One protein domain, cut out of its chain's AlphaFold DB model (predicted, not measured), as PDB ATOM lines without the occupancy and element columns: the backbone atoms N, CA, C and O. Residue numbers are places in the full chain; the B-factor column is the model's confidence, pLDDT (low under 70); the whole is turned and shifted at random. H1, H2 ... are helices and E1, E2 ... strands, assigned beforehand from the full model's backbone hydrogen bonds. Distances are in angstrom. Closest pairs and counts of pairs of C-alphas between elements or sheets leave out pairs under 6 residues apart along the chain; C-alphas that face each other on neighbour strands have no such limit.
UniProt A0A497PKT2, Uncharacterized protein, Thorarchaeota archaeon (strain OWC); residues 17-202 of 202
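This is residues 17 to 202 of the 202 residues of an uncharacterized protein of Thorarchaeota archaeon (strain OWC) (UniProt A0A497PKT2). One long antiparallel sheet folds back on itself into two leaves that face each other, E9 E8 E7 E6 and E13 E12 E11 E10, with E14 as the hinge between them. A small sheet, E1 E3 E4, is partly face to face with the large one, its strands crossed over those of the large sheet, and the hairpin of E3 and E4 reaches away to its tip at Gly 63; E2 and E5 pair as a second small sheet, and two short helices graze the large sheet. The printed part has 186 residues, with named elements in the order E1 H1 E2 E3 E4 E5 H2 E6 E7 E8 E9 E10 E11 E12 E13 E14. The large sheet runs E9, E8, E7, E6, E14, E13, E12, E11, E10, all antiparallel, and the class is mostly strand. The whole is compact, with a radius of gyration of the C-alphas of 16.6 A and spans of 48 by 44 by 34 A.

In the large sheet, E14 is residues 189 to 201, 33.2 A long, and ends at C-alpha 201, (75.521, -13.521, 3.327). On one side of it come E6, residues 93 to 101, 25.6 A, E7, residues 104 to 111, 24.2 A, E8, residues 114 to 121, 23.4 A, and E9, residues 124 to 126. On the other side come E13, residues 174 to 184, 29.2 A, E12, residues 155 to 166, 31.7 A, E11, residues 142 to 151, 26.0 A, and E10, residues 130 to 139, 27.2 A. E1, residues 17 to 24, spans 21.8 A from C-alpha 17 at (76.030, 10.408, -10.390). E3 is residues 52 to 61, 24.8 A, and E4 residues 64 to 73, 25.8 A. E2 is residues 45 to 50 and E5 residues 76 to 80; H1 is residues 31 to 34 and H2 residues 83 to 90.

The large sheet is strongly twisted, with edge strands E9 and E10. E6 E7 E8 E9 and E10 E11 E12 E13 E14 are each a meander, every strand the antiparallel neighbour of the one before. E14 bends by 70 degrees at residue 194; N 99 and O 195 of E6 and E14 are 2.8 A apart, and N 180 and O 192 of E13 and E14 are 2.9 A apart, both within hydrogen-bond range. Between the leaves, 60 pairs of C-alphas are within 11 A; the closest C-alphas of E6 and E13 are those of Phe 98 and Val 178, 6.8 A. The large sheet and E1 E3 E4 form a sandwich, two sheets face to face, with strands at 48 degrees; the closest C-alphas of E4 and E6 are those of Phe 71 and Trp 99, 7.0 A. E3 and E4 form a hairpin, with N 59 and O 66 at 2.8 A, and N 21 and O 56 of E1 and E3 are 2.8 A apart. E2 runs on into E3 at 76 degrees, and E4 into E5 at 54 degrees. E2 and E5 are antiparallel, with N 78 and O 47 at 2.9 A. H1 only grazes the large sheet with residues 31 to 33, and H2 with residues 83 to 90. The closest C-alphas of H1 and E2 are those of Gly 34 and Ala 47, 5.6 A; those of H2 and E6 are Ile 87 and Glu 93, 6.5 A. In H2 every O i to N i+4 pair is within hydrogen-bond range; H1 is too short for such a pair.

The C-alphas farthest apart are those of Gly 63 and Asp 186, 53.1 A. The printed part has no cut, and no link is long. The mean pLDDT of the printed part is 88.1; residues 27 to 28, 168 to 172 and 202 are under 70.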
ATOM      1  N   GLN A  17      75.052  10.541  -9.308       88.38
ATOM      2  CA  GLN A  17      76.030  10.408 -10.390       88.38
ATOM      3  C   GLN A  17      77.423  10.412  -9.779       88.38
ATOM      4  O   GLN A  17      77.740  11.298  -8.986       88.38
ATOM      5  N   LEU A  18      78.242   9.433 -10.144       90.69
ATOM      6  CA  LEU A  18      79.614   9.301  -9.672       90.69
ATOM      7  C   LEU A  18      80.557   9.606 -10.835       90.69
ATOM      8  O   LEU A  18      80.395   9.053 -11.921       90.69
ATOM      9  N   ASN A  19      81.519  10.493 -10.610       93.94
ATOM     10  CA  ASN A  19      82.653  10.696 -11.500       93.94
ATOM     11  C   ASN A  19      83.916  10.500 -10.664       93.94
ATOM     12  O   ASN A  19      84.257  11.359  -9.847       93.94
ATOM     13  N   LEU A  20      84.504   9.315 -10.796       94.75
ATOM     14  CA  LEU A  20      85.559   8.812  -9.931       94.75
ATOM     15  C   LEU A  20      86.766   8.420 -10.773       94.75
ATOM     16  O   LEU A  20      86.620   7.735 -11.786       94.75
ATOM     17  N   ASP A  21      87.934   8.817 -10.292       95.50
ATOM     18  CA  ASP A  21      89.233   8.383 -10.768       95.50
ATOM     19  C   ASP A  21      89.774   7.311  -9.818       95.50
ATOM     20  O   ASP A  21      89.706   7.451  -8.590       95.50
ATOM     21  N   PHE A  22      90.311   6.244 -10.406       93.38
ATOM     22  CA  PHE A  22      90.839   5.078  -9.704       93.38
ATOM     23  C   PHE A  22      92.337   4.971  -9.985       93.38
ATOM     24  O   PHE A  22      92.748   4.699 -11.113       93.38
ATOM     25  N   GLU A  23      93.150   5.218  -8.965       92.88
ATOM     26  CA  GLU A  23      94.600   5.050  -9.012       92.88
ATOM     27  C   GLU A  23      94.961   3.690  -8.413       92.88
ATOM     28  O   GLU A  23      94.738   3.451  -7.227       92.88
ATOM     29  N   ASP A  24      95.493   2.802  -9.248       87.50
ATOM     30  CA  ASP A  24      95.851   1.433  -8.874       87.50
ATOM     31  C   ASP A  24      96.922   1.413  -7.766       87.50
ATOM     32  O   ASP A  24      97.994   2.006  -7.912       87.50
ATOM     33  N   LEU A  25      96.635   0.714  -6.666       83.06
ATOM     34  CA  LEU A  25      97.575   0.458  -5.566       83.06
ATOM     35  C   LEU A  25      98.295  -0.892  -5.725       83.06
ATOM     36  O   LEU A  25      99.126  -1.265  -4.893       83.06
ATOM     37  N   GLY A  26      98.006  -1.615  -6.805       74.44
ATOM     38  CA  GLY A  26      98.503  -2.945  -7.111       74.44
ATOM     39  C   GLY A  26      97.538  -4.050  -6.679       74.44
ATOM     40  O   GLY A  26      96.402  -3.822  -6.269       74.44
ATOM     41  N   PHE A  27      98.016  -5.295  -6.774       65.69
ATOM     42  CA  PHE A  27      97.252  -6.494  -6.420       65.69
ATOM     43  C   PHE A  27      97.579  -6.960  -4.995       65.69
ATOM     44  O   PHE A  27      98.559  -7.697  -4.824       65.69
ATOM     45  N   PRO A  28      96.785  -6.612  -3.968       64.06
ATOM     46  CA  PRO A  28      96.984  -7.167  -2.641       64.06
ATOM     47  C   PRO A  28      96.455  -8.598  -2.527       64.06
ATOM     48  O   PRO A  28      96.864  -9.302  -1.609       64.06
ATOM     49  N   PHE A  29      95.583  -9.087  -3.413       80.00
ATOM     50  CA  PHE A  29      94.990 -10.403  -3.188       80.00
ATOM     51  C   PHE A  29      94.705 -11.209  -4.454       80.00
ATOM     52  O   PHE A  29      94.109 -10.735  -5.414       80.00
ATOM     53  N   TRP A  30      95.144 -12.467  -4.427       82.62
ATOM     54  CA  TRP A  30      94.875 -13.478  -5.441       82.62
ATOM     55  C   TRP A  30      94.224 -14.664  -4.754       82.62
ATOM     56  O   TRP A  30      94.911 -15.365  -4.006       82.62
ATOM     57  N   TYR A  31      92.961 -14.949  -5.069       82.81
ATOM     58  CA  TYR A  31      92.300 -16.137  -4.533       82.81
ATOM     59  C   TYR A  31      93.103 -17.374  -4.897       82.81
ATOM     60  O   TYR A  31      93.355 -17.651  -6.078       82.81
ATOM     61  N   ASN A  32      93.553 -18.089  -3.872       78.50
ATOM     62  CA  ASN A  32      94.363 -19.288  -3.981       78.50
ATOM     63  C   ASN A  32      95.540 -19.106  -4.953       78.50
ATOM     64  O   ASN A  32      95.870 -19.982  -5.760       78.50
ATOM     65  N   LYS A  33      96.173 -17.924  -4.906       76.50
ATOM     66  CA  LYS A  33      97.326 -17.562  -5.748       76.50
ATOM     67  C   LYS A  33      97.028 -17.718  -7.249       76.50
ATOM     68  O   LYS A  33      97.883 -18.172  -8.011       76.50
ATOM     69  N   GLY A  34      95.794 -17.409  -7.653       71.94
ATOM     70  CA  GLY A  34      95.318 -17.485  -9.036       71.94
ATOM     71  C   GLY A  34      94.953 -18.894  -9.509       71.94
ATOM     72  O   GLY A  34      94.713 -19.099 -10.699       71.94
ATOM     73  N   ARG A  35      94.917 -19.889  -8.615       78.31
ATOM     74  CA  ARG A  35      94.500 -21.261  -8.940       78.31
ATOM     75  C   ARG A  35      93.043 -21.480  -8.532       78.31
ATOM     76  O   ARG A  35      92.634 -20.964  -7.500       78.31
ATOM     77  N   PRO A  36      92.269 -22.307  -9.255       84.12
ATOM     78  CA  PRO A  36      90.918 -22.653  -8.827       84.12
ATOM     79  C   PRO A  36      90.906 -23.261  -7.418       84.12
ATOM     80  O   PRO A  36      91.491 -24.325  -7.201       84.12
ATOM     81  N   ALA A  37      90.249 -22.594  -6.472       83.12
ATOM     82  CA  ALA A  37      89.963 -23.111  -5.136       83.12
ATOM     83  C   ALA A  37      88.548 -23.664  -5.082       83.12
ATOM     84  O   ALA A  37      87.635 -23.010  -5.573       83.12
ATOM     85  N   ILE A  38      88.366 -24.842  -4.482       86.81
ATOM     86  CA  ILE A  38      87.032 -25.341  -4.135       86.81
ATOM     87  C   ILE A  38      86.619 -24.653  -2.835       86.81
ATOM     88  O   ILE A  38      87.304 -24.814  -1.830       86.81
ATOM     89  N   ILE A  39      85.524 -23.901  -2.879       86.50
ATOM     90  CA  ILE A  39      85.046 -23.092  -1.749       86.50
ATOM     91  C   ILE A  39      83.770 -23.638  -1.104       86.50
ATOM     92  O   ILE A  39      83.446 -23.258   0.010       86.50
ATOM     93  N   PHE A  40      83.077 -24.570  -1.766       85.25
ATOM     94  CA  PHE A  40      81.914 -25.259  -1.202       85.25
ATOM     95  C   PHE A  40      81.966 -26.774  -1.452       85.25
ATOM     96  O   PHE A  40      82.568 -27.212  -2.441       85.25
ATOM     97  N   PRO A  41      81.302 -27.596  -0.608       83.06
ATOM     98  CA  PRO A  41      81.333 -29.060  -0.712       83.06
ATOM     99  C   PRO A  41      80.809 -29.636  -2.035       83.06
ATOM    100  O   PRO A  41      81.154 -30.756  -2.400       83.06
ATOM    101  N   ASP A  42      79.986 -28.885  -2.769       85.50
ATOM    102  CA  ASP A  42      79.467 -29.288  -4.082       85.50
ATOM    103  C   ASP A  42      80.468 -29.102  -5.234       85.50
ATOM    104  O   ASP A  42      80.148 -29.385  -6.389       85.50
ATOM    105  N   GLY A  43      81.693 -28.666  -4.930       86.38
ATOM    106  CA  GLY A  43      82.751 -28.486  -5.914       86.38
ATOM    107  C   GLY A  43      82.756 -27.111  -6.576       86.38
ATOM    108  O   GLY A  43      83.473 -26.939  -7.563       86.38
ATOM    109  N   THR A  44      81.997 -26.140  -6.052       87.19
ATOM    110  CA  THR A  44      82.058 -24.740  -6.501       87.19
ATOM    111  C   THR A  44      83.480 -24.217  -6.430       87.19
ATOM    112  O   THR A  44      84.133 -24.327  -5.391       87.19
ATOM    113  N   LYS A  45      83.951 -23.639  -7.540       87.88
ATOM    114  CA  LYS A  45      85.300 -23.092  -7.656       87.88
ATOM    115  C   LYS A  45      85.297 -21.589  -7.865       87.88
ATOM    116  O   LYS A  45      84.433 -21.072  -8.574       87.88
ATOM    117  N   ILE A  46      86.324 -20.940  -7.325       86.56
ATOM    118  CA  ILE A  46      86.670 -19.553  -7.643       86.56
ATOM    119  C   ILE A  46      88.133 -19.441  -8.062       86.56
ATOM    120  O   ILE A  46      88.995 -20.176  -7.574       86.56
ATOM    121  N   ALA A  47      88.401 -18.525  -8.985       85.69
ATOM    122  CA  ALA A  47      89.732 -18.015  -9.282       85.69
ATOM    123  C   ALA A  47      89.615 -16.560  -9.743       85.69
ATOM    124  O   ALA A  47      88.764 -16.235 -10.578       85.69
ATOM    125  N   GLY A  48      90.494 -15.704  -9.238       87.38
ATOM    126  CA  GLY A  48      90.456 -14.278  -9.526       87.38
ATOM    127  C   GLY A  48      91.565 -13.513  -8.819       87.38
ATOM    128  O   GLY A  48      92.498 -14.115  -8.274       87.38
ATOM    129  N   ALA A  49      91.402 -12.202  -8.774       87.38
ATOM    130  CA  ALA A  49      92.178 -11.303  -7.939       87.38
ATOM    131  C   ALA A  49      91.314 -10.121  -7.496       87.38
ATOM    132  O   ALA A  49      90.305  -9.827  -8.134       87.38
ATOM    133  N   GLU A  50      91.759  -9.448  -6.443       87.38
ATOM    134  CA  GLU A  50      91.129  -8.246  -5.896       87.38
ATOM    135  C   GLU A  50      92.167  -7.128  -5.818       87.38
ATOM    136  O   GLU A  50      92.889  -7.012  -4.821       87.38
ATOM    137  N   PRO A  51      92.370  -6.382  -6.923       86.94
ATOM    138  CA  PRO A  51      93.165  -5.166  -6.900       86.94
ATOM    139  C   PRO A  51      92.480  -4.078  -6.079       86.94
ATOM    140  O   PRO A  51      91.258  -3.940  -6.086       86.94
ATOM    141  N   PHE A  52      93.298  -3.279  -5.400       88.50
ATOM    142  CA  PHE A  52      92.835  -2.130  -4.635       88.50
ATOM    143  C   PHE A  52      93.193  -0.858  -5.388       88.50
ATOM    144  O   PHE A  52      94.279  -0.756  -5.956       88.50
ATOM    145  N   SER A  53      92.314   0.138  -5.334       90.56
ATOM    146  CA  SER A  53      92.606   1.463  -5.878       90.56
ATOM    147  C   SER A  53      92.365   2.546  -4.842       90.56
ATOM    148  O   SER A  53      91.431   2.472  -4.038       90.56
ATOM    149  N   ARG A  54      93.169   3.605  -4.905       91.69
ATOM    150  CA  ARG A  54      92.827   4.887  -4.301       91.69
ATOM    151  C   ARG A  54      91.767   5.540  -5.180       91.69
ATOM    152  O   ARG A  54      91.931   5.652  -6.393       91.69
ATOM    153  N   VAL A  55      90.677   5.976  -4.561       93.00
ATOM    154  CA  VAL A  55      89.549   6.608  -5.248       93.00
ATOM    155  C   VAL A  55      89.552   8.092  -4.938       93.00
ATOM    156  O   VAL A  55      89.648   8.493  -3.777       93.00
ATOM    157  N   SER A  56      89.391   8.913  -5.967       95.19
ATOM    158  CA  SER A  56      89.143  10.347  -5.825       95.19
ATOM    159  C   SER A  56      88.129  10.818  -6.864       95.19
ATOM    160  O   SER A  56      87.838  10.103  -7.816       95.19
ATOM    161  N   GLY A  57      87.543  11.996  -6.676       95.62
ATOM    162  CA  GLY A  57      86.632  12.585  -7.654       95.62
ATOM    163  C   GLY A  57      85.462  13.285  -6.986       95.62
ATOM    164  O   GLY A  57      85.616  13.964  -5.968       95.62
ATOM    165  N   TYR A  58      84.273  13.150  -7.565       94.25
ATOM    166  CA  TYR A  58      83.071  13.758  -7.011       94.25
ATOM    167  C   TYR A  58      81.808  12.925  -7.237       94.25
ATOM    168  O   TYR A  58      81.631  12.257  -8.256       94.25
ATOM    169  N   ALA A  59      80.877  13.051  -6.299       90.88
ATOM    170  CA  ALA A  59      79.508  12.584  -6.423       90.88
ATOM    171  C   ALA A  59      78.564  13.780  -6.613       90.88
ATOM    172  O   ALA A  59      78.717  14.816  -5.968       90.88
ATOM    173  N   VAL A  60      77.564  13.649  -7.483       90.00
ATOM    174  CA  VAL A  60      76.423  14.570  -7.549       90.00
ATOM    175  C   VAL A  60      75.240  13.891  -6.877       90.00
ATOM    176  O   VAL A  60      74.666  12.953  -7.427       90.00
ATOM    177  N   ILE A  61      74.882  14.367  -5.688       86.62
ATOM    178  CA  ILE A  61      73.794  13.833  -4.868       86.62
ATOM    179  C   ILE A  61      72.700  14.897  -4.825       86.62
ATOM    180  O   ILE A  61      72.911  15.990  -4.296       86.62
ATOM    181  N   ASN A  62      71.538  14.611  -5.417       85.44
ATOM    182  CA  ASN A  62      70.416  15.560  -5.497       85.44
ATOM    183  C   ASN A  62      70.818  16.930  -6.074       85.44
ATOM    184  O   ASN A  62      70.472  17.982  -5.535       85.44
ATOM    185  N   GLY A  63      71.608  16.915  -7.153       86.94
ATOM    186  CA  GLY A  63      72.103  18.119  -7.829       86.94
ATOM    187  C   GLY A  63      73.246  18.843  -7.109       86.94
ATOM    188  O   GLY A  63      73.773  19.817  -7.642       86.94
ATOM    189  N   ARG A  64      73.669  18.382  -5.925       88.81
ATOM    190  CA  ARG A  64      74.817  18.940  -5.201       88.81
ATOM    191  C   ARG A  64      76.065  18.129  -5.492       88.81
ATOM    192  O   ARG A  64      76.092  16.929  -5.239       88.81
ATOM    193  N   LYS A  65      77.096  18.803  -5.992       93.38
ATOM    194  CA  LYS A  65      78.424  18.222  -6.175       93.38
ATOM    195  C   LYS A  65      79.152  18.161  -4.829       93.38
ATOM    196  O   LYS A  65      79.225  19.168  -4.129       93.38
ATOM    197  N   VAL A  66      79.681  16.991  -4.495       92.62
ATOM    198  CA  VAL A  66      80.447  16.697  -3.281       92.62
ATOM    199  C   VAL A  66      81.735  16.007  -3.705       92.62
ATOM    200  O   VAL A  66      81.678  15.027  -4.446       92.62
ATOM    201  N   GLU A  67      82.885  16.521  -3.279       95.31
ATOM    202  CA  GLU A  67      84.162  15.832  -3.485       95.31
ATOM    203  C   GLU A  67      84.213  14.569  -2.628       95.31
ATOM    204  O   GLU A  67      83.770  14.569  -1.477       95.31
ATOM    205  N   VAL A  68      84.730  13.488  -3.203       90.44
ATOM    206  CA  VAL A  68      84.845  12.197  -2.527       90.44
ATOM    207  C   VAL A  68      86.254  11.650  -2.695       90.44
ATOM    208  O   VAL A  68      86.877  11.803  -3.745       90.44
ATOM    209  N   ALA A  69      86.741  11.012  -1.640       90.19
ATOM    210  CA  ALA A  69      87.992  10.278  -1.627       90.19
ATOM    211  C   ALA A  69      87.813   9.017  -0.780       90.19
ATOM    212  O   ALA A  69      87.025   9.010   0.171       90.19
ATOM    213  N   GLY A  70      88.535   7.959  -1.121       88.31
ATOM    214  CA  GLY A  70      88.453   6.692  -0.411       88.31
ATOM    215  C   GLY A  70      89.313   5.625  -1.062       88.31
ATOM    216  O   GLY A  70      90.304   5.925  -1.727       88.31
ATOM    217  N   PHE A  71      88.901   4.378  -0.882       88.62
ATOM    218  CA  PHE A  71      89.500   3.229  -1.536       88.62
ATOM    219  C   PHE A  71      88.401   2.398  -2.192       88.62
ATOM    220  O   PHE A  71      87.239   2.461  -1.781       88.62
ATOM    221  N   SER A  72      88.777   1.634  -3.205       88.75
ATOM    222  CA  SER A  72      87.937   0.603  -3.793       88.75
ATOM    223  C   SER A  72      88.666  -0.721  -3.792       88.75
ATOM    224  O   SER A  72      89.888  -0.784  -3.927       88.75
ATOM    225  N   ASP A  73      87.857  -1.756  -3.679       87.44
ATOM    226  CA  ASP A  73      88.191  -3.125  -4.003       87.44
ATOM    227  C   ASP A  73      87.522  -3.449  -5.347       87.44
ATOM    228  O   ASP A  73      86.426  -2.953  -5.637       87.44
ATOM    229  N   HIS A  74      88.198  -4.209  -6.196       86.12
ATOM    230  CA  HIS A  74      87.696  -4.626  -7.492       86.12
ATOM    231  C   HIS A  74      87.682  -6.151  -7.585       86.12
ATOM    232  O   HIS A  74      88.699  -6.769  -7.882       86.12
ATOM    233  N   GLU A  75      86.512  -6.769  -7.465       84.81
ATOM    234  CA  GLU A  75      86.405  -8.217  -7.651       84.81
ATOM    235  C   GLU A  75      86.612  -8.609  -9.128       84.81
ATOM    236  O   GLU A  75      85.761  -8.367  -9.993       84.81
ATOM    237  N   ALA A  76      87.735  -9.257  -9.448       83.88
ATOM    238  CA  ALA A  76      88.042  -9.724 -10.800       83.88
ATOM    239  C   ALA A  76      88.083 -11.258 -10.865       83.88
ATOM    240  O   ALA A  76      89.130 -11.884 -10.684       83.88
ATOM    241  N   PHE A  77      86.945 -11.884 -11.180       82.81
ATOM    242  CA  PHE A  77      86.858 -13.335 -11.363       82.81
ATOM    243  C   PHE A  77      87.173 -13.765 -12.800       82.81
ATOM    244  O   PHE A  77      86.528 -13.332 -13.754       82.81
ATOM    245  N   PHE A  78      88.095 -14.717 -12.951       79.62
ATOM    246  CA  PHE A  78      88.351 -15.414 -14.221       79.62
ATOM    247  C   PHE A  78      87.670 -16.790 -14.267       79.62
ATOM    248  O   PHE A  78      87.515 -17.384 -15.333       79.62
ATOM    249  N   ASN A  79      87.262 -17.307 -13.105       73.19
ATOM    250  CA  ASN A  79      86.386 -18.461 -12.962       73.19
ATOM    251  C   ASN A  79      85.481 -18.231 -11.748       73.19
ATOM    252  O   ASN A  79      85.972 -18.108 -10.625       73.19
ATOM    253  N   LYS A  80      84.173 -18.168 -11.991       71.62
ATOM    254  CA  LYS A  80      83.136 -18.006 -10.975       71.62
ATOM    255  C   LYS A  80      82.081 -19.064 -11.277       71.62
ATOM    256  O   LYS A  80      81.422 -18.990 -12.313       71.62
ATOM    257  N   GLY A  81      81.966 -20.083 -10.424       70.44
ATOM    258  CA  GLY A  81      80.773 -20.935 -10.418       70.44
ATOM    259  C   GLY A  81      79.515 -20.120 -10.077       70.44
ATOM    260  O   GLY A  81      79.566 -18.894  -9.991       70.44
ATOM    261  N   ASP A  82      78.386 -20.780  -9.821       79.25
ATOM    262  CA  ASP A  82      77.186 -20.095  -9.313       79.25
ATOM    263  C   ASP A  82      77.355 -19.723  -7.828       79.25
ATOM    264  O   ASP A  82      76.798 -20.346  -6.923       79.25
ATOM    265  N   ILE A  83      78.228 -18.747  -7.570       76.56
ATOM    266  CA  ILE A  83      78.670 -18.425  -6.216       76.56
ATOM    267  C   ILE A  83      77.524 -17.865  -5.382       76.56
ATOM    268  O   ILE A  83      77.399 -18.245  -4.232       76.56
ATOM    269  N   VAL A  84      76.657 -17.021  -5.950       77.31
ATOM    270  CA  VAL A  84      75.592 -16.352  -5.191       77.31
ATOM    271  C   VAL A  84      74.567 -17.376  -4.721       77.31
ATOM    272  O   VAL A  84      74.204 -17.392  -3.547       77.31
ATOM    273  N   HIS A  85      74.142 -18.279  -5.610       79.56
ATOM    274  CA  HIS A  85      73.243 -19.363  -5.231       79.56
ATOM    275  C   HIS A  85      73.858 -20.250  -4.143       79.56
ATOM    276  O   HIS A  85      73.182 -20.615  -3.181       79.56
ATOM    277  N   ASN A  86      75.145 -20.578  -4.273       77.81
ATOM    278  CA  ASN A  86      75.819 -21.467  -3.335       77.81
ATOM    279  C   ASN A  86      76.161 -20.792  -2.005       77.81
ATOM    280  O   ASN A  86      76.079 -21.455  -0.976       77.81
ATOM    281  N   ILE A  87      76.421 -19.486  -1.990       77.12
ATOM    282  CA  ILE A  87      76.509 -18.700  -0.760       77.12
ATOM    283  C   ILE A  87      75.161 -18.728  -0.032       77.12
ATOM    284  O   ILE A  87      75.127 -19.050   1.144       77.12
ATOM    285  N   ILE A  88      74.034 -18.501  -0.719       78.44
ATOM    286  CA  ILE A  88      72.698 -18.582  -0.090       78.44
ATOM    287  C   ILE A  88      72.416 -19.991   0.456       78.44
ATOM    288  O   ILE A  88      71.745 -20.158   1.471       78.44
ATOM    289  N   LYS A  89      72.895 -21.024  -0.238       82.00
ATOM    290  CA  LYS A  89      72.652 -22.424   0.120       82.00
ATOM    291  C   LYS A  89      73.505 -22.905   1.294       82.00
ATOM    292  O   LYS A  89      73.003 -23.661   2.124       82.00
ATOM    293  N   HIS A  90      74.788 -22.557   1.310       78.44
ATOM    294  CA  HIS A  90      75.759 -23.057   2.290       78.44
ATOM    295  C   HIS A  90      76.039 -22.051   3.415       78.44
ATOM    296  O   HIS A  90      76.523 -22.459   4.469       78.44
ATOM    297  N   GLY A  91      75.684 -20.779   3.217       73.81
ATOM    298  CA  GLY A  91      75.842 -19.679   4.165       73.81
ATOM    299  C   GLY A  91      77.298 -19.362   4.511       73.81
ATOM    300  O   GLY A  91      78.246 -19.901   3.932       73.81
ATOM    301  N   ASN A  92      77.454 -18.514   5.530       74.50
ATOM    302  CA  ASN A  92      78.714 -18.260   6.233       74.50
ATOM    303  C   ASN A  92      79.845 -17.729   5.334       74.50
ATOM    304  O   ASN A  92      80.992 -18.180   5.409       74.50
ATOM    305  N   GLU A  93      79.491 -16.780   4.474       86.81
ATOM    306  CA  GLU A  93      80.434 -16.032   3.656       86.81
ATOM    307  C   GLU A  93      80.825 -14.729   4.368       86.81
ATOM    308  O   GLU A  93      79.975 -14.078   4.971       86.81
ATOM    309  N   PHE A  94      82.108 -14.376   4.364       90.25
ATOM    310  CA  PHE A  94      82.574 -13.078   4.849       90.25
ATOM    311  C   PHE A  94      83.566 -12.470   3.871       90.25
ATOM    312  O   PHE A  94      84.616 -13.072   3.632       90.25
ATOM    313  N   TRP A  95      83.293 -11.233   3.462       90.06
ATOM    314  CA  TRP A  95      84.220 -10.371   2.735       90.06
ATOM    315  C   TRP A  95      84.623  -9.181   3.587       90.06
ATOM    316  O   TRP A  95      83.781  -8.380   4.000       90.06
ATOM    317  N   LEU A  96      85.916  -9.081   3.895       94.06
ATOM    318  CA  LEU A  96      86.428  -8.155   4.906       94.06
ATOM    319  C   LEU A  96      87.631  -7.360   4.389       94.06
ATOM    320  O   LEU A  96      88.763  -7.596   4.836       94.06
ATOM    321  N   PRO A  97      87.432  -6.434   3.442       93.75
ATOM    322  CA  PRO A  97      88.485  -5.535   3.020       93.75
ATOM    323  C   PRO A  97      88.639  -4.390   4.020       93.75
ATOM    324  O   PRO A  97      87.674  -3.881   4.602       93.75
ATOM    325  N   PHE A  98      89.878  -3.952   4.201       94.31
ATOM    326  CA  PHE A  98      90.223  -2.796   5.009       94.31
ATOM    327  C   PHE A  98      91.309  -1.959   4.345       94.31
ATOM    328  O   PHE A  98      92.210  -2.455   3.670       94.31
ATOM    329  N   TRP A  99      91.266  -0.668   4.636       94.06
ATOM    330  CA  TRP A  99      92.250   0.306   4.211       94.06
ATOM    331  C   TRP A  99      92.504   1.293   5.347       94.06
ATOM    332  O   TRP A  99      91.597   1.989   5.810       94.06
ATOM    333  N   CYS A 100      93.744   1.333   5.829       93.81
ATOM    334  CA  CYS A 100      94.219   2.356   6.764       93.81
ATOM    335  C   CYS A 100      94.970   3.460   6.021       93.81
ATOM    336  O   CYS A 100      94.844   4.634   6.358       93.81
ATOM    337  N   ASN A 101      95.771   3.062   5.036       92.12
ATOM    338  CA  ASN A 101      96.469   3.918   4.088       92.12
ATOM    339  C   ASN A 101      97.017   3.052   2.940       92.12
ATOM    340  O   ASN A 101      96.899   1.827   2.938       92.12
ATOM    341  N   ASP A 102      97.662   3.689   1.978       91.12
ATOM    342  CA  ASP A 102      98.217   3.055   0.782       91.12
ATOM    343  C   ASP A 102      99.300   2.016   1.063       91.12
ATOM    344  O   ASP A 102      99.444   1.053   0.320       91.12
ATOM    345  N   GLU A 103     100.021   2.153   2.171       92.06
ATOM    346  CA  GLU A 103     101.018   1.179   2.603       92.06
ATOM    347  C   GLU A 103     100.437   0.150   3.581       92.06
ATOM    348  O   GLU A 103     101.139  -0.775   3.986       92.06
ATOM    349  N   THR A 104      99.174   0.305   3.988       93.12
ATOM    350  CA  THR A 104      98.525  -0.528   4.999       93.12
ATOM    351  C   THR A 104      97.052  -0.783   4.691       93.12
ATOM    352  O   THR A 104      96.162  -0.011   5.069       93.12
ATOM    353  N   HIS A 105      96.795  -1.906   4.038       93.56
ATOM    354  CA  HIS A 105      95.479  -2.333   3.574       93.56
ATOM    355  C   HIS A 105      95.470  -3.848   3.357       93.56
ATOM    356  O   HIS A 105      96.503  -4.517   3.451       93.56
ATOM    357  N   GLY A 106      94.311  -4.416   3.070       92.94
ATOM    358  CA  GLY A 106      94.212  -5.828   2.756       92.94
ATOM    359  C   GLY A 106      92.790  -6.329   2.807       92.94
ATOM    360  O   GLY A 106      91.843  -5.562   2.961       92.94
ATOM    361  N   ILE A 107      92.669  -7.641   2.701       93.62
ATOM    362  CA  ILE A 107      91.391  -8.317   2.613       93.62
ATOM    363  C   ILE A 107      91.463  -9.729   3.171       93.62
ATOM    364  O   ILE A 107      92.494 -10.406   3.086       93.62
ATOM    365  N   PHE A 108      90.340 -10.161   3.731       93.62
ATOM    366  CA  PHE A 108      90.102 -11.523   4.173       93.62
ATOM    367  C   PHE A 108      88.775 -12.011   3.617       93.62
ATOM    368  O   PHE A 108      87.782 -11.287   3.674       93.62
ATOM    369  N   VAL A 109      88.777 -13.244   3.122       91.12
ATOM    370  CA  VAL A 109      87.600 -13.910   2.574       91.12
ATOM    371  C   VAL A 109      87.386 -15.248   3.266       91.12
ATOM    372  O   VAL A 109      88.330 -16.021   3.468       91.12
ATOM    373  N   ILE A 110      86.143 -15.528   3.642       90.25
ATOM    374  CA  ILE A 110      85.727 -16.797   4.242       90.25
ATOM    375  C   ILE A 110      84.538 -17.323   3.452       90.25
ATOM    376  O   ILE A 110      83.575 -16.599   3.244       90.25
ATOM    377  N   PHE A 111      84.594 -18.592   3.055       86.75
ATOM    378  CA  PHE A 111      83.497 -19.321   2.425       86.75
ATOM    379  C   PHE A 111      83.383 -20.699   3.073       86.75
ATOM    380  O   PHE A 111      84.128 -21.619   2.723       86.75
ATOM    381  N   GLY A 112      82.490 -20.850   4.053       81.38
ATOM    382  CA  GLY A 112      82.434 -22.078   4.849       81.38
ATOM    383  C   GLY A 112      83.787 -22.364   5.519       81.38
ATOM    384  O   GLY A 112      84.228 -21.587   6.362       81.38
ATOM    385  N   ASP A 113      84.446 -23.456   5.124       82.12
ATOM    386  CA  ASP A 113      85.775 -23.842   5.631       82.12
ATOM    387  C   ASP A 113      86.941 -23.226   4.837       82.12
ATOM    388  O   ASP A 113      88.091 -23.262   5.282       82.12
ATOM    389  N   TYR A 114      86.677 -22.681   3.647       86.94
ATOM    390  CA  TYR A 114      87.705 -22.012   2.863       86.94
ATOM    391  C   TYR A 114      87.994 -20.634   3.455       86.94
ATOM    392  O   TYR A 114      87.090 -19.820   3.633       86.94
ATOM    393  N   LYS A 115      89.271 -20.364   3.718       89.62
ATOM    394  CA  LYS A 115      89.773 -19.090   4.228       89.62
ATOM    395  C   LYS A 115      90.949 -18.646   3.376       89.62
ATOM    396  O   LYS A 115      91.857 -19.439   3.121       89.62
ATOM    397  N   ASP A 116      90.950 -17.389   2.964       91.00
ATOM    398  CA  ASP A 116      92.061 -16.805   2.222       91.00
ATOM    399  C   ASP A 116      92.162 -15.300   2.481       91.00
ATOM    400  O   ASP A 116      91.224 -14.668   2.963       91.00
ATOM    401  N   GLY A 117      93.323 -14.717   2.220       91.62
ATOM    402  CA  GLY A 117      93.516 -13.290   2.427       91.62
ATOM    403  C   GLY A 117      94.864 -12.782   1.948       91.62
ATOM    404  O   GLY A 117      95.799 -13.536   1.667       91.62
ATOM    405  N   GLY A 118      94.970 -11.466   1.881       91.88
ATOM    406  CA  GLY A 118      96.183 -10.760   1.504       91.88
ATOM    407  C   GLY A 118      96.267  -9.460   2.276       91.88
ATOM    408  O   GLY A 118      95.299  -8.709   2.328       91.88
ATOM    409  N   ILE A 119      97.415  -9.199   2.899       92.44
ATOM    410  CA  ILE A 119      97.631  -7.963   3.651       92.44
ATOM    411  C   ILE A 119      98.917  -7.279   3.207       92.44
ATOM    412  O   ILE A 119      99.929  -7.926   2.939       92.44
ATOM    413  N   VAL A 120      98.887  -5.958   3.187       92.75
ATOM    414  CA  VAL A 120     100.040  -5.081   3.030       92.75
ATOM    415  C   VAL A 120     100.146  -4.284   4.324       92.75
ATOM    416  O   VAL A 120      99.165  -3.680   4.736       92.75
ATOM    417  N   ILE A 121     101.300  -4.318   4.992       93.44
ATOM    418  CA  ILE A 121     101.605  -3.490   6.177       93.44
ATOM    419  C   ILE A 121     102.964  -2.832   5.918       93.44
ATOM    420  O   ILE A 121     103.924  -3.540   5.606       93.44
ATOM    421  N   ASP A 122     103.053  -1.507   6.025       92.44
ATOM    422  CA  ASP A 122     104.236  -0.707   5.662       92.44
ATOM    423  C   ASP A 122     104.793  -1.074   4.270       92.44
ATOM    424  O   ASP A 122     105.979  -1.379   4.103       92.44
ATOM    425  N   GLY A 123     103.905  -1.212   3.283       91.06
ATOM    426  CA  GLY A 123     104.244  -1.568   1.901       91.06
ATOM    427  C   GLY A 123     104.698  -3.021   1.710       91.06
ATOM    428  O   GLY A 123     105.044  -3.430   0.602       91.06
ATOM    429  N   ASN A 124     104.704  -3.839   2.767       91.38
ATOM    430  CA  ASN A 124     105.127  -5.231   2.702       91.38
ATOM    431  C   ASN A 124     103.932  -6.168   2.538       91.38
ATOM    432  O   ASN A 124     103.176  -6.382   3.485       91.38
ATOM    433  N   TYR A 125     103.838  -6.809   1.373       91.06
ATOM    434  CA  TYR A 125     102.836  -7.839   1.119       91.06
ATOM    435  C   TYR A 125     103.083  -9.123   1.926       91.06
ATOM    436  O   TYR A 125     104.216  -9.610   2.045       91.06
ATOM    437  N   MET A 126     102.010  -9.687   2.479       91.25
ATOM    438  CA  MET A 126     101.998 -10.898   3.289       91.25
ATOM    439  C   MET A 126     100.716 -11.697   3.058       91.25
ATOM    440  O   MET A 126      99.634 -11.147   2.869       91.25
ATOM    441  N   ILE A 127     100.850 -13.018   3.160       90.56
ATOM    442  CA  ILE A 127      99.731 -13.959   3.109       90.56
ATOM    443  C   ILE A 127      99.498 -14.489   4.533       90.56
ATOM    444  O   ILE A 127     100.446 -15.023   5.133       90.56
ATOM    445  N   PRO A 128      98.287 -14.336   5.096       91.00
ATOM    446  CA  PRO A 128      97.883 -15.003   6.327       91.00
ATOM    447  C   PRO A 128      98.033 -16.522   6.206       91.00
ATOM    448  O   PRO A 128      97.639 -17.125   5.213       91.00
ATOM    449  N   ARG A 129      98.634 -17.155   7.213       88.94
ATOM    450  CA  ARG A 129      98.717 -18.620   7.312       88.94
ATOM    451  C   ARG A 129      97.435 -19.218   7.867       88.94
ATOM    452  O   ARG A 129      97.073 -20.321   7.484       88.94
ATOM    453  N   ASP A 130      96.816 -18.484   8.779       85.38
ATOM    454  CA  ASP A 130      95.533 -18.790   9.384       85.38
ATOM    455  C   ASP A 130      94.931 -17.485   9.905       85.38
ATOM    456  O   ASP A 130      95.665 -16.517  10.171       85.38
ATOM    457  N   PHE A 131      93.613 -17.461  10.042       92.06
ATOM    458  CA  PHE A 131      92.908 -16.383  10.705       92.06
ATOM    459  C   PHE A 131      91.557 -16.830  11.259       92.06
ATOM    460  O   PHE A 131      90.858 -17.661  10.678       92.06
ATOM    461  N   ASP A 132      91.177 -16.218  12.372       93.25
ATOM    462  CA  ASP A 132      89.934 -16.462  13.092       93.25
ATOM    463  C   ASP A 132      89.070 -15.213  13.118       93.25
ATOM    464  O   ASP A 132      89.568 -14.087  13.189       93.25
ATOM    465  N   LEU A 133      87.760 -15.440  13.084       94.75
ATOM    466  CA  LEU A 133      86.750 -14.399  13.099       94.75
ATOM    467  C   LEU A 133      85.789 -14.622  14.265       94.75
ATOM    468  O   LEU A 133      85.196 -15.689  14.411       94.75
ATOM    469  N   ALA A 134      85.612 -13.587  15.079       95.75
ATOM    470  CA  ALA A 134      84.655 -13.554  16.170       95.75
ATOM    471  C   ALA A 134      83.600 -12.476  15.909       95.75
ATOM    472  O   ALA A 134      83.912 -11.287  15.804       95.75
ATOM    473  N   ILE A 135      82.330 -12.877  15.864       94.62
ATOM    474  CA  ILE A 135      81.212 -11.934  15.819       94.62
ATOM    475  C   ILE A 135      80.993 -11.384  17.227       94.62
ATOM    476  O   ILE A 135      80.617 -12.111  18.142       94.62
ATOM    477  N   LEU A 136      81.221 -10.084  17.400       96.56
ATOM    478  CA  LEU A 136      81.098  -9.408  18.691       96.56
ATOM    479  C   LEU A 136      79.720  -8.772  18.892       96.56
ATOM    480  O   LEU A 136      79.268  -8.615  20.024       96.56
ATOM    481  N   ARG A 137      79.061  -8.356  17.803       93.62
ATOM    482  CA  ARG A 137      77.722  -7.755  17.842       93.62
ATOM    483  C   ARG A 137      76.976  -7.984  16.533       93.62
ATOM    484  O   ARG A 137      77.514  -7.741  15.453       93.62
ATOM    485  N   LEU A 138      75.705  -8.352  16.662       90.19
ATOM    486  CA  LEU A 138      74.744  -8.461  15.568       90.19
ATOM    487  C   LEU A 138      73.724  -7.318  15.627       90.19
ATOM    488  O   LEU A 138      73.394  -6.816  16.705       90.19
ATOM    489  N   HIS A 139      73.186  -6.950  14.470       82.69
ATOM    490  CA  HIS A 139      71.952  -6.182  14.339       82.69
ATOM    491  C   HIS A 139      70.981  -6.970  13.451       82.69
ATOM    492  O   HIS A 139      71.144  -7.040  12.229       82.69
ATOM    493  N   GLY A 140      69.989  -7.615  14.071       82.50
ATOM    494  CA  GLY A 140      69.245  -8.691  13.414       82.50
ATOM    495  C   GLY A 140      70.178  -9.871  13.136       82.50
ATOM    496  O   GLY A 140      70.817 -10.365  14.059       82.50
ATOM    497  N   ILE A 141      70.279 -10.280  11.870       80.38
ATOM    498  CA  ILE A 141      71.209 -11.326  11.402       80.38
ATOM    499  C   ILE A 141      72.546 -10.768  10.894       80.38
ATOM    500  O   ILE A 141      73.458 -11.527  10.603       80.38
ATOM    501  N   SER A 142      72.684  -9.443  10.789       84.62
ATOM    502  CA  SER A 142      73.858  -8.821  10.170       84.62
ATOM    503  C   SER A 142      74.962  -8.547  11.204       84.62
ATOM    504  O   SER A 142      74.693  -7.858  12.198       84.62
ATOM    505  N   PRO A 143      76.202  -9.025  10.992       89.94
ATOM    506  CA  PRO A 143      77.359  -8.670  11.809       89.94
ATOM    507  C   PRO A 143      77.679  -7.182  11.680       89.94
ATOM    508  O   PRO A 143      78.004  -6.688  10.610       89.94
ATOM    509  N   VAL A 144      77.581  -6.457  12.796       91.75
ATOM    510  CA  VAL A 144      77.880  -5.012  12.865       91.75
ATOM    511  C   VAL A 144      79.089  -4.704  13.737       91.75
ATOM    512  O   VAL A 144      79.477  -3.547  13.891       91.75
ATOM    513  N   LYS A 145      79.652  -5.725  14.382       95.69
ATOM    514  CA  LYS A 145      80.961  -5.650  15.013       95.69
ATOM    515  C   LYS A 145      81.603  -7.022  14.981       95.69
ATOM    516  O   LYS A 145      81.029  -7.973  15.518       95.69
ATOM    517  N   ILE A 146      82.787  -7.108  14.398       96.44
ATOM    518  CA  ILE A 146      83.570  -8.340  14.343       96.44
ATOM    519  C   ILE A 146      85.006  -8.062  14.768       96.44
ATOM    520  O   ILE A 146      85.509  -6.942  14.639       96.44
ATOM    521  N   ASN A 147      85.657  -9.099  15.267       98.06
ATOM    522  CA  ASN A 147      87.091  -9.135  15.461       98.06
ATOM    523  C   ASN A 147      87.687 -10.202  14.550       98.06
ATOM    524  O   ASN A 147      87.113 -11.278  14.398       98.06
ATOM    525  N   LEU A 148      88.822  -9.880  13.952       97.56
ATOM    526  CA  LEU A 148      89.576 -10.742  13.070       97.56
ATOM    527  C   LEU A 148      91.015 -10.805  13.582       97.56
ATOM    528  O   LEU A 148      91.676  -9.772  13.703       97.56
ATOM    529  N   SER A 149      91.517 -12.007  13.835       97.50
ATOM    530  CA  SER A 149      92.918 -12.240  14.180       97.50
ATOM    531  C   SER A 149      93.589 -13.094  13.119       97.50
ATOM    532  O   SER A 149      93.028 -14.113  12.740       97.50
ATOM    533  N   ALA A 150      94.787 -12.724  12.671       96.62
ATOM    534  CA  ALA A 150      95.512 -13.445  11.628       96.62
ATOM    535  C   ALA A 150      97.001 -13.605  11.959       96.62
ATOM    536  O   ALA A 150      97.638 -12.683  12.468       96.62
ATOM    537  N   GLU A 151      97.590 -14.745  11.603       96.62
ATOM    538  CA  GLU A 151      99.029 -14.992  11.746       96.62
ATOM    539  C   GLU A 151      99.730 -14.981  10.389       96.62
ATOM    540  O   GLU A 151      99.329 -15.662   9.448       96.62
ATOM    541  N   THR A 152     100.853 -14.274  10.290       93.75
ATOM    542  CA  THR A 152     101.705 -14.256   9.093       93.75
ATOM    543  C   THR A 152     103.108 -14.774   9.411       93.75
ATOM    544  O   THR A 152     103.436 -15.159  10.537       93.75
ATOM    545  N   LEU A 153     103.985 -14.810   8.407       92.88
ATOM    546  CA  LEU A 153     105.411 -15.075   8.630       92.88
ATOM    547  C   LEU A 153     106.119 -13.929   9.370       92.88
ATOM    548  O   LEU A 153     107.094 -14.193  10.068       92.88
ATOM    549  N   LYS A 154     105.628 -12.686   9.263       94.50
ATOM    550  CA  LYS A 154     106.295 -11.495   9.820       94.50
ATOM    551  C   LYS A 154     105.702 -11.002  11.141       94.50
ATOM    552  O   LYS A 154     106.349 -10.218  11.831       94.50
ATOM    553  N   GLY A 155     104.521 -11.475  11.525       95.94
ATOM    554  CA  GLY A 155     103.836 -11.004  12.724       95.94
ATOM    555  C   GLY A 155     102.397 -11.486  12.835       95.94
ATOM    556  O   GLY A 155     101.927 -12.242  11.980       95.94
ATOM    557  N   SER A 156     101.727 -11.034  13.885       97.62
ATOM    558  CA  SER A 156     100.317 -11.283  14.163       97.62
ATOM    559  C   SER A 156      99.502 -10.007  13.965       97.62
ATOM    560  O   SER A 156      99.954  -8.907  14.283       97.62
ATOM    561  N   LEU A 157      98.307 -10.151  13.411       97.81
ATOM    562  CA  LEU A 157      97.366  -9.074  13.147       97.81
ATOM    563  C   LEU A 157      96.129  -9.269  14.019       97.81
ATOM    564  O   LEU A 157      95.611 -10.379  14.117       97.81
ATOM    565  N   ASN A 158      95.631  -8.184  14.596       98.19
ATOM    566  CA  ASN A 158      94.334  -8.140  15.253       98.19
ATOM    567  C   ASN A 158      93.579  -6.898  14.769       98.19
ATOM    568  O   ASN A 158      94.044  -5.780  14.983       98.19
ATOM    569  N   LEU A 159      92.436  -7.094  14.115       98.31
ATOM    570  CA  LEU A 159      91.582  -6.049  13.560       98.31
ATOM    571  C   LEU A 159      90.173  -6.137  14.136       98.31
ATOM    572  O   LEU A 159      89.596  -7.207  14.288       98.31
ATOM    573  N   THR A 160      89.584  -4.984  14.409       98.56
ATOM    574  CA  THR A 160      88.172  -4.841  14.751       98.56
ATOM    575  C   THR A 160      87.495  -3.984  13.701       98.56
ATOM    576  O   THR A 160      87.943  -2.866  13.442       98.56
ATOM    577  N   TYR A 161      86.397  -4.496  13.156       97.94
ATOM    578  CA  TYR A 161      85.473  -3.750  12.313       97.94
ATOM    579  C   TYR A 161      84.298  -3.324  13.193       97.94
ATOM    580  O   TYR A 161      83.642  -4.173  13.802       97.94
ATOM    581  N   ASP A 162      84.045  -2.021  13.297       96.75
ATOM    582  CA  ASP A 162      82.899  -1.456  14.017       96.75
ATOM    583  C   ASP A 162      81.996  -0.719  13.023       96.75
ATOM    584  O   ASP A 162      82.376   0.318  12.469       96.75
ATOM    585  N   GLY A 163      80.821  -1.294  12.767       93.31
ATOM    586  CA  GLY A 163      79.872  -0.823  11.767       93.31
ATOM    587  C   GLY A 163      79.386   0.594  12.054       93.31
ATOM    588  O   GLY A 163      78.920   0.897  13.154       93.31
ATOM    589  N   ILE A 164      79.469   1.455  11.042       92.00
ATOM    590  CA  ILE A 164      79.019   2.852  11.084       92.00
ATOM    591  C   ILE A 164      77.859   3.137  10.132       92.00
ATOM    592  O   ILE A 164      77.121   4.091  10.350       92.00
ATOM    593  N   ALA A 165      77.693   2.326   9.089       84.75
ATOM    594  CA  ALA A 165      76.587   2.421   8.151       84.75
ATOM    595  C   ALA A 165      76.321   1.048   7.525       84.75
ATOM    596  O   ALA A 165      77.174   0.165   7.547       84.75
ATOM    597  N   ARG A 166      75.128   0.876   6.958       79.00
ATOM    598  CA  ARG A 166      74.718  -0.348   6.271       79.00
ATOM    599  C   ARG A 166      74.091   0.005   4.930       79.00
ATOM    600  O   ARG A 166      73.212   0.865   4.883       79.00
ATOM    601  N   PHE A 167      74.499  -0.698   3.881       70.00
ATOM    602  CA  PHE A 167      73.923  -0.611   2.542       70.00
ATOM    603  C   PHE A 167      73.176  -1.910   2.221       70.00
ATOM    604  O   PHE A 167      73.600  -2.981   2.628       70.00
ATOM    605  N   GLY A 168      72.036  -1.829   1.530       61.44
ATOM    606  CA  GLY A 168      71.229  -3.004   1.164       61.44
ATOM    607  C   GLY A 168      70.232  -3.487   2.235       61.44
ATOM    608  O   GLY A 168      70.345  -3.196   3.429       61.44
ATOM    609  N   TRP A 169      69.202  -4.219   1.790       46.84
ATOM    610  CA  TRP A 169      68.144  -4.764   2.651       46.84
ATOM    611  C   TRP A 169      68.444  -6.229   2.997       46.84
ATOM    612  O   TRP A 169      68.556  -7.064   2.109       46.84
ATOM    613  N   GLN A 170      68.575  -6.523   4.297       50.59
ATOM    614  CA  GLN A 170      68.788  -7.852   4.910       50.59
ATOM    615  C   GLN A 170      70.133  -8.555   4.614       50.59
ATOM    616  O   GLN A 170      70.718  -9.090   5.553       50.59
ATOM    617  N   TRP A 171      70.699  -8.382   3.421       59.47
ATOM    618  CA  TRP A 171      71.917  -9.032   2.904       59.47
ATOM    619  C   TRP A 171      72.968  -7.998   2.499       59.47
ATOM    620  O   TRP A 171      73.307  -7.855   1.332       59.47
ATOM    621  N   GLY A 172      73.317  -7.130   3.444       65.31
ATOM    622  CA  GLY A 172      73.906  -5.834   3.133       65.31
ATOM    623  C   GLY A 172      75.320  -5.668   3.651       65.31
ATOM    624  O   GLY A 172      75.598  -6.076   4.777       65.31
ATOM    625  N   GLU A 173      76.158  -4.992   2.873       83.75
ATOM    626  CA  GLU A 173      77.476  -4.522   3.288       83.75
ATOM    627  C   GLU A 173      77.358  -3.567   4.487       83.75
ATOM    628  O   GLU A 173      76.585  -2.597   4.487       83.75
ATOM    629  N   VAL A 174      78.144  -3.824   5.530       90.19
ATOM    630  CA  VAL A 174      78.265  -2.953   6.701       90.19
ATOM    631  C   VAL A 174      79.572  -2.182   6.611       90.19
ATOM    632  O   VAL A 174      80.636  -2.679   6.984       90.19
ATOM    633  N   VAL A 175      79.491  -0.931   6.161       90.88
ATOM    634  CA  VAL A 175      80.631  -0.011   6.188       90.88
ATOM    635  C   VAL A 175      81.045   0.222   7.632       90.88
ATOM    636  O   VAL A 175      80.224   0.524   8.502       90.88
ATOM    637  N   SER A 176      82.339   0.079   7.882       94.44
ATOM    638  CA  SER A 176      82.906  -0.052   9.214       94.44
ATOM    639  C   SER A 176      84.119   0.853   9.391       94.44
ATOM    640  O   SER A 176      84.924   1.052   8.481       94.44
ATOM    641  N   ARG A 177      84.286   1.377  10.607       97.12
ATOM    642  CA  ARG A 177      85.595   1.851  11.065       97.12
ATOM    643  C   ARG A 177      86.440   0.636  11.400       97.12
ATOM    644  O   ARG A 177      85.968  -0.260  12.100       97.12
ATOM    645  N   VAL A 178      87.679   0.631  10.935       97.81
ATOM    646  CA  VAL A 178      88.645  -0.423  11.230       97.81
ATOM    647  C   VAL A 178      89.674   0.113  12.208       97.81
ATOM    648  O   VAL A 178      90.221   1.203  12.031       97.81
ATOM    649  N   SER A 179      89.936  -0.655  13.257       98.38
ATOM    650  CA  SER A 179      91.003  -0.367  14.212       98.38
ATOM    651  C   SER A 179      91.696  -1.644  14.641       98.38
ATOM    652  O   SER A 179      91.030  -2.664  14.813       98.38
ATOM    653  N   GLY A 180      92.999  -1.595  14.879       97.88
ATOM    654  CA  GLY A 180      93.726  -2.777  15.305       97.88
ATOM    655  C   GLY A 180      95.216  -2.565  15.486       97.88
ATOM    656  O   GLY A 180      95.704  -1.436  15.545       97.88
ATOM    657  N   THR A 181      95.932  -3.677  15.567       98.31
ATOM    658  CA  THR A 181      97.382  -3.709  15.733       98.31
ATOM    659  C   THR A 181      98.003  -4.835  14.926       98.31
ATOM    660  O   THR A 181      97.470  -5.943  14.847       98.31
ATOM    661  N   PHE A 182      99.177  -4.560  14.366       98.25
ATOM    662  CA  PHE A 182     100.083  -5.580  13.856       98.25
ATOM    663  C   PHE A 182     101.296  -5.676  14.781       98.25
ATOM    664  O   PHE A 182     101.954  -4.670  15.034       98.25
ATOM    665  N   THR A 183     101.589  -6.867  15.296       98.25
ATOM    666  CA  THR A 183     102.747  -7.132  16.160       98.25
ATOM    667  C   THR A 183     103.757  -7.970  15.392       98.25
ATOM    668  O   THR A 183     103.503  -9.130  15.063       98.25
ATOM    669  N   ARG A 184     104.915  -7.388  15.086       97.25
ATOM    670  CA  ARG A 184     105.997  -8.053  14.354       97.25
ATOM    671  C   ARG A 184     106.680  -9.094  15.236       97.25
ATOM    672  O   ARG A 184     106.611  -9.041  16.463       97.25
ATOM    673  N   LYS A 185     107.383 -10.052  14.623       95.94
ATOM    674  CA  LYS A 185     108.114 -11.098  15.369       95.94
ATOM    675  C   LYS A 185     109.240 -10.552  16.259       95.94
ATOM    676  O   LYS A 185     109.625 -11.235  17.200       95.94
ATOM    677  N   ASP A 186     109.736  -9.344  15.993       95.50
ATOM    678  CA  ASP A 186     110.701  -8.639  16.852       95.50
ATOM    679  C   ASP A 186     110.051  -7.917  18.052       95.50
ATOM    680  O   ASP A 186     110.753  -7.315  18.862       95.50
ATOM    681  N   GLY A 187     108.722  -7.987  18.181       96.94
ATOM    682  CA  GLY A 187     107.944  -7.358  19.247       96.94
ATOM    683  C   GLY A 187     107.526  -5.913  18.965       96.94
ATOM    684  O   GLY A 187     106.740  -5.360  19.732       96.94
ATOM    685  N   SER A 188     107.997  -5.296  17.878       97.06
ATOM    686  CA  SER A 188     107.529  -3.967  17.479       97.06
ATOM    687  C   SER A 188     106.077  -4.013  16.999       97.06
ATOM    688  O   SER A 188     105.625  -4.999  16.409       97.06
ATOM    689  N   THR A 189     105.338  -2.927  17.219       97.44
ATOM    690  CA  THR A 189     103.919  -2.838  16.866       97.44
ATOM    691  C   THR A 189     103.654  -1.736  15.844       97.44
ATOM    692  O   THR A 189     104.418  -0.780  15.720       97.44
ATOM    693  N   ALA A 190     102.579  -1.892  15.074       96.00
ATOM    694  CA  ALA A 190     101.973  -0.845  14.261       96.00
ATOM    695  C   ALA A 190     100.500  -0.710  14.651       96.00
ATOM    696  O   ALA A 190      99.785  -1.714  14.711       96.00
ATOM    697  N   GLU A 191     100.054   0.515  14.928       97.44
ATOM    698  CA  GLU A 191      98.632   0.806  15.107       97.44
ATOM    699  C   GLU A 191      97.954   0.972  13.752       97.44
ATOM    700  O   GLU A 191      98.464   1.651  12.864       97.44
ATOM    701  N   LEU A 192      96.769   0.387  13.630       97.62
ATOM    702  CA  LEU A 192      95.974   0.383  12.413       97.62
ATOM    703  C   LEU A 192      94.678   1.138  12.685       97.62
ATOM    704  O   LEU A 192      93.961   0.812  13.634       97.62
ATOM    705  N   LYS A 193      94.393   2.166  11.886       97.88
ATOM    706  CA  LYS A 193      93.166   2.972  11.958       97.88
ATOM    707  C   LYS A 193      92.745   3.324  10.540       97.88
ATOM    708  O   LYS A 193      93.529   3.913   9.804       97.88
ATOM    709  N   GLY A 194      91.523   2.968  10.175       95.94
ATOM    710  CA  GLY A 194      91.063   3.068   8.801       95.94
ATOM    711  C   GLY A 194      89.581   2.783   8.633       95.94
ATOM    712  O   GLY A 194      88.786   2.896   9.573       95.94
ATOM    713  N   PHE A 195      89.227   2.384   7.420       94.81
ATOM    714  CA  PHE A 195      87.878   2.006   7.023       94.81
ATOM    715  C   PHE A 195      87.885   0.634   6.361       94.81
ATOM    716  O   PHE A 195      88.922   0.141   5.928       94.81
ATOM    717  N   GLY A 196      86.720   0.014   6.307       93.81
ATOM    718  CA  GLY A 196      86.497  -1.278   5.680       93.81
ATOM    719  C   GLY A 196      85.008  -1.522   5.532       93.81
ATOM    720  O   GLY A 196      84.193  -0.674   5.912       93.81
ATOM    721  N   TRP A 197      84.637  -2.695   5.049       92.12
ATOM    722  CA  TRP A 197      83.265  -3.164   5.167       92.12
ATOM    723  C   TRP A 197      83.221  -4.628   5.573       92.12
ATOM    724  O   TRP A 197      84.216  -5.342   5.515       92.12
ATOM    725  N   ILE A 198      82.061  -5.022   6.082       92.19
ATOM    726  CA  ILE A 198      81.710  -6.411   6.334       92.19
ATOM    727  C   ILE A 198      80.651  -6.754   5.299       92.19
ATOM    728  O   ILE A 198      79.516  -6.286   5.413       92.19
ATOM    729  N   GLU A 199      81.011  -7.538   4.297       88.44
ATOM    730  CA  GLU A 199      80.023  -8.257   3.505       88.44
ATOM    731  C   GLU A 199      79.742  -9.590   4.190       88.44
ATOM    732  O   GLU A 199      80.654 -10.255   4.690       88.44
ATOM    733  N   HIS A 200      78.459  -9.915   4.312       84.31
ATOM    734  CA  HIS A 200      78.035 -11.170   4.901       84.31
ATOM    735  C   HIS A 200      76.698 -11.609   4.327       84.31
ATOM    736  O   HIS A 200      75.672 -10.931   4.489       84.31
ATOM    737  N   LEU A 201      76.708 -12.795   3.736       72.12
ATOM    738  CA  LEU A 201      75.521 -13.521   3.327       72.12
ATOM    739  C   LEU A 201      75.360 -14.762   4.229       72.12
ATOM    740  O   LEU A 201      76.139 -15.715   4.165       72.12
ATOM    741  N   SER A 202      74.361 -14.699   5.120       59.38
ATOM    742  CA  SER A 202      74.017 -15.724   6.125       59.38
ATOM    743  C   SER A 202      72.967 -16.741   5.680       59.38
ATOM    744  O   SER A 202      71.818 -16.316   5.442       59.38
TER     745      SER A 202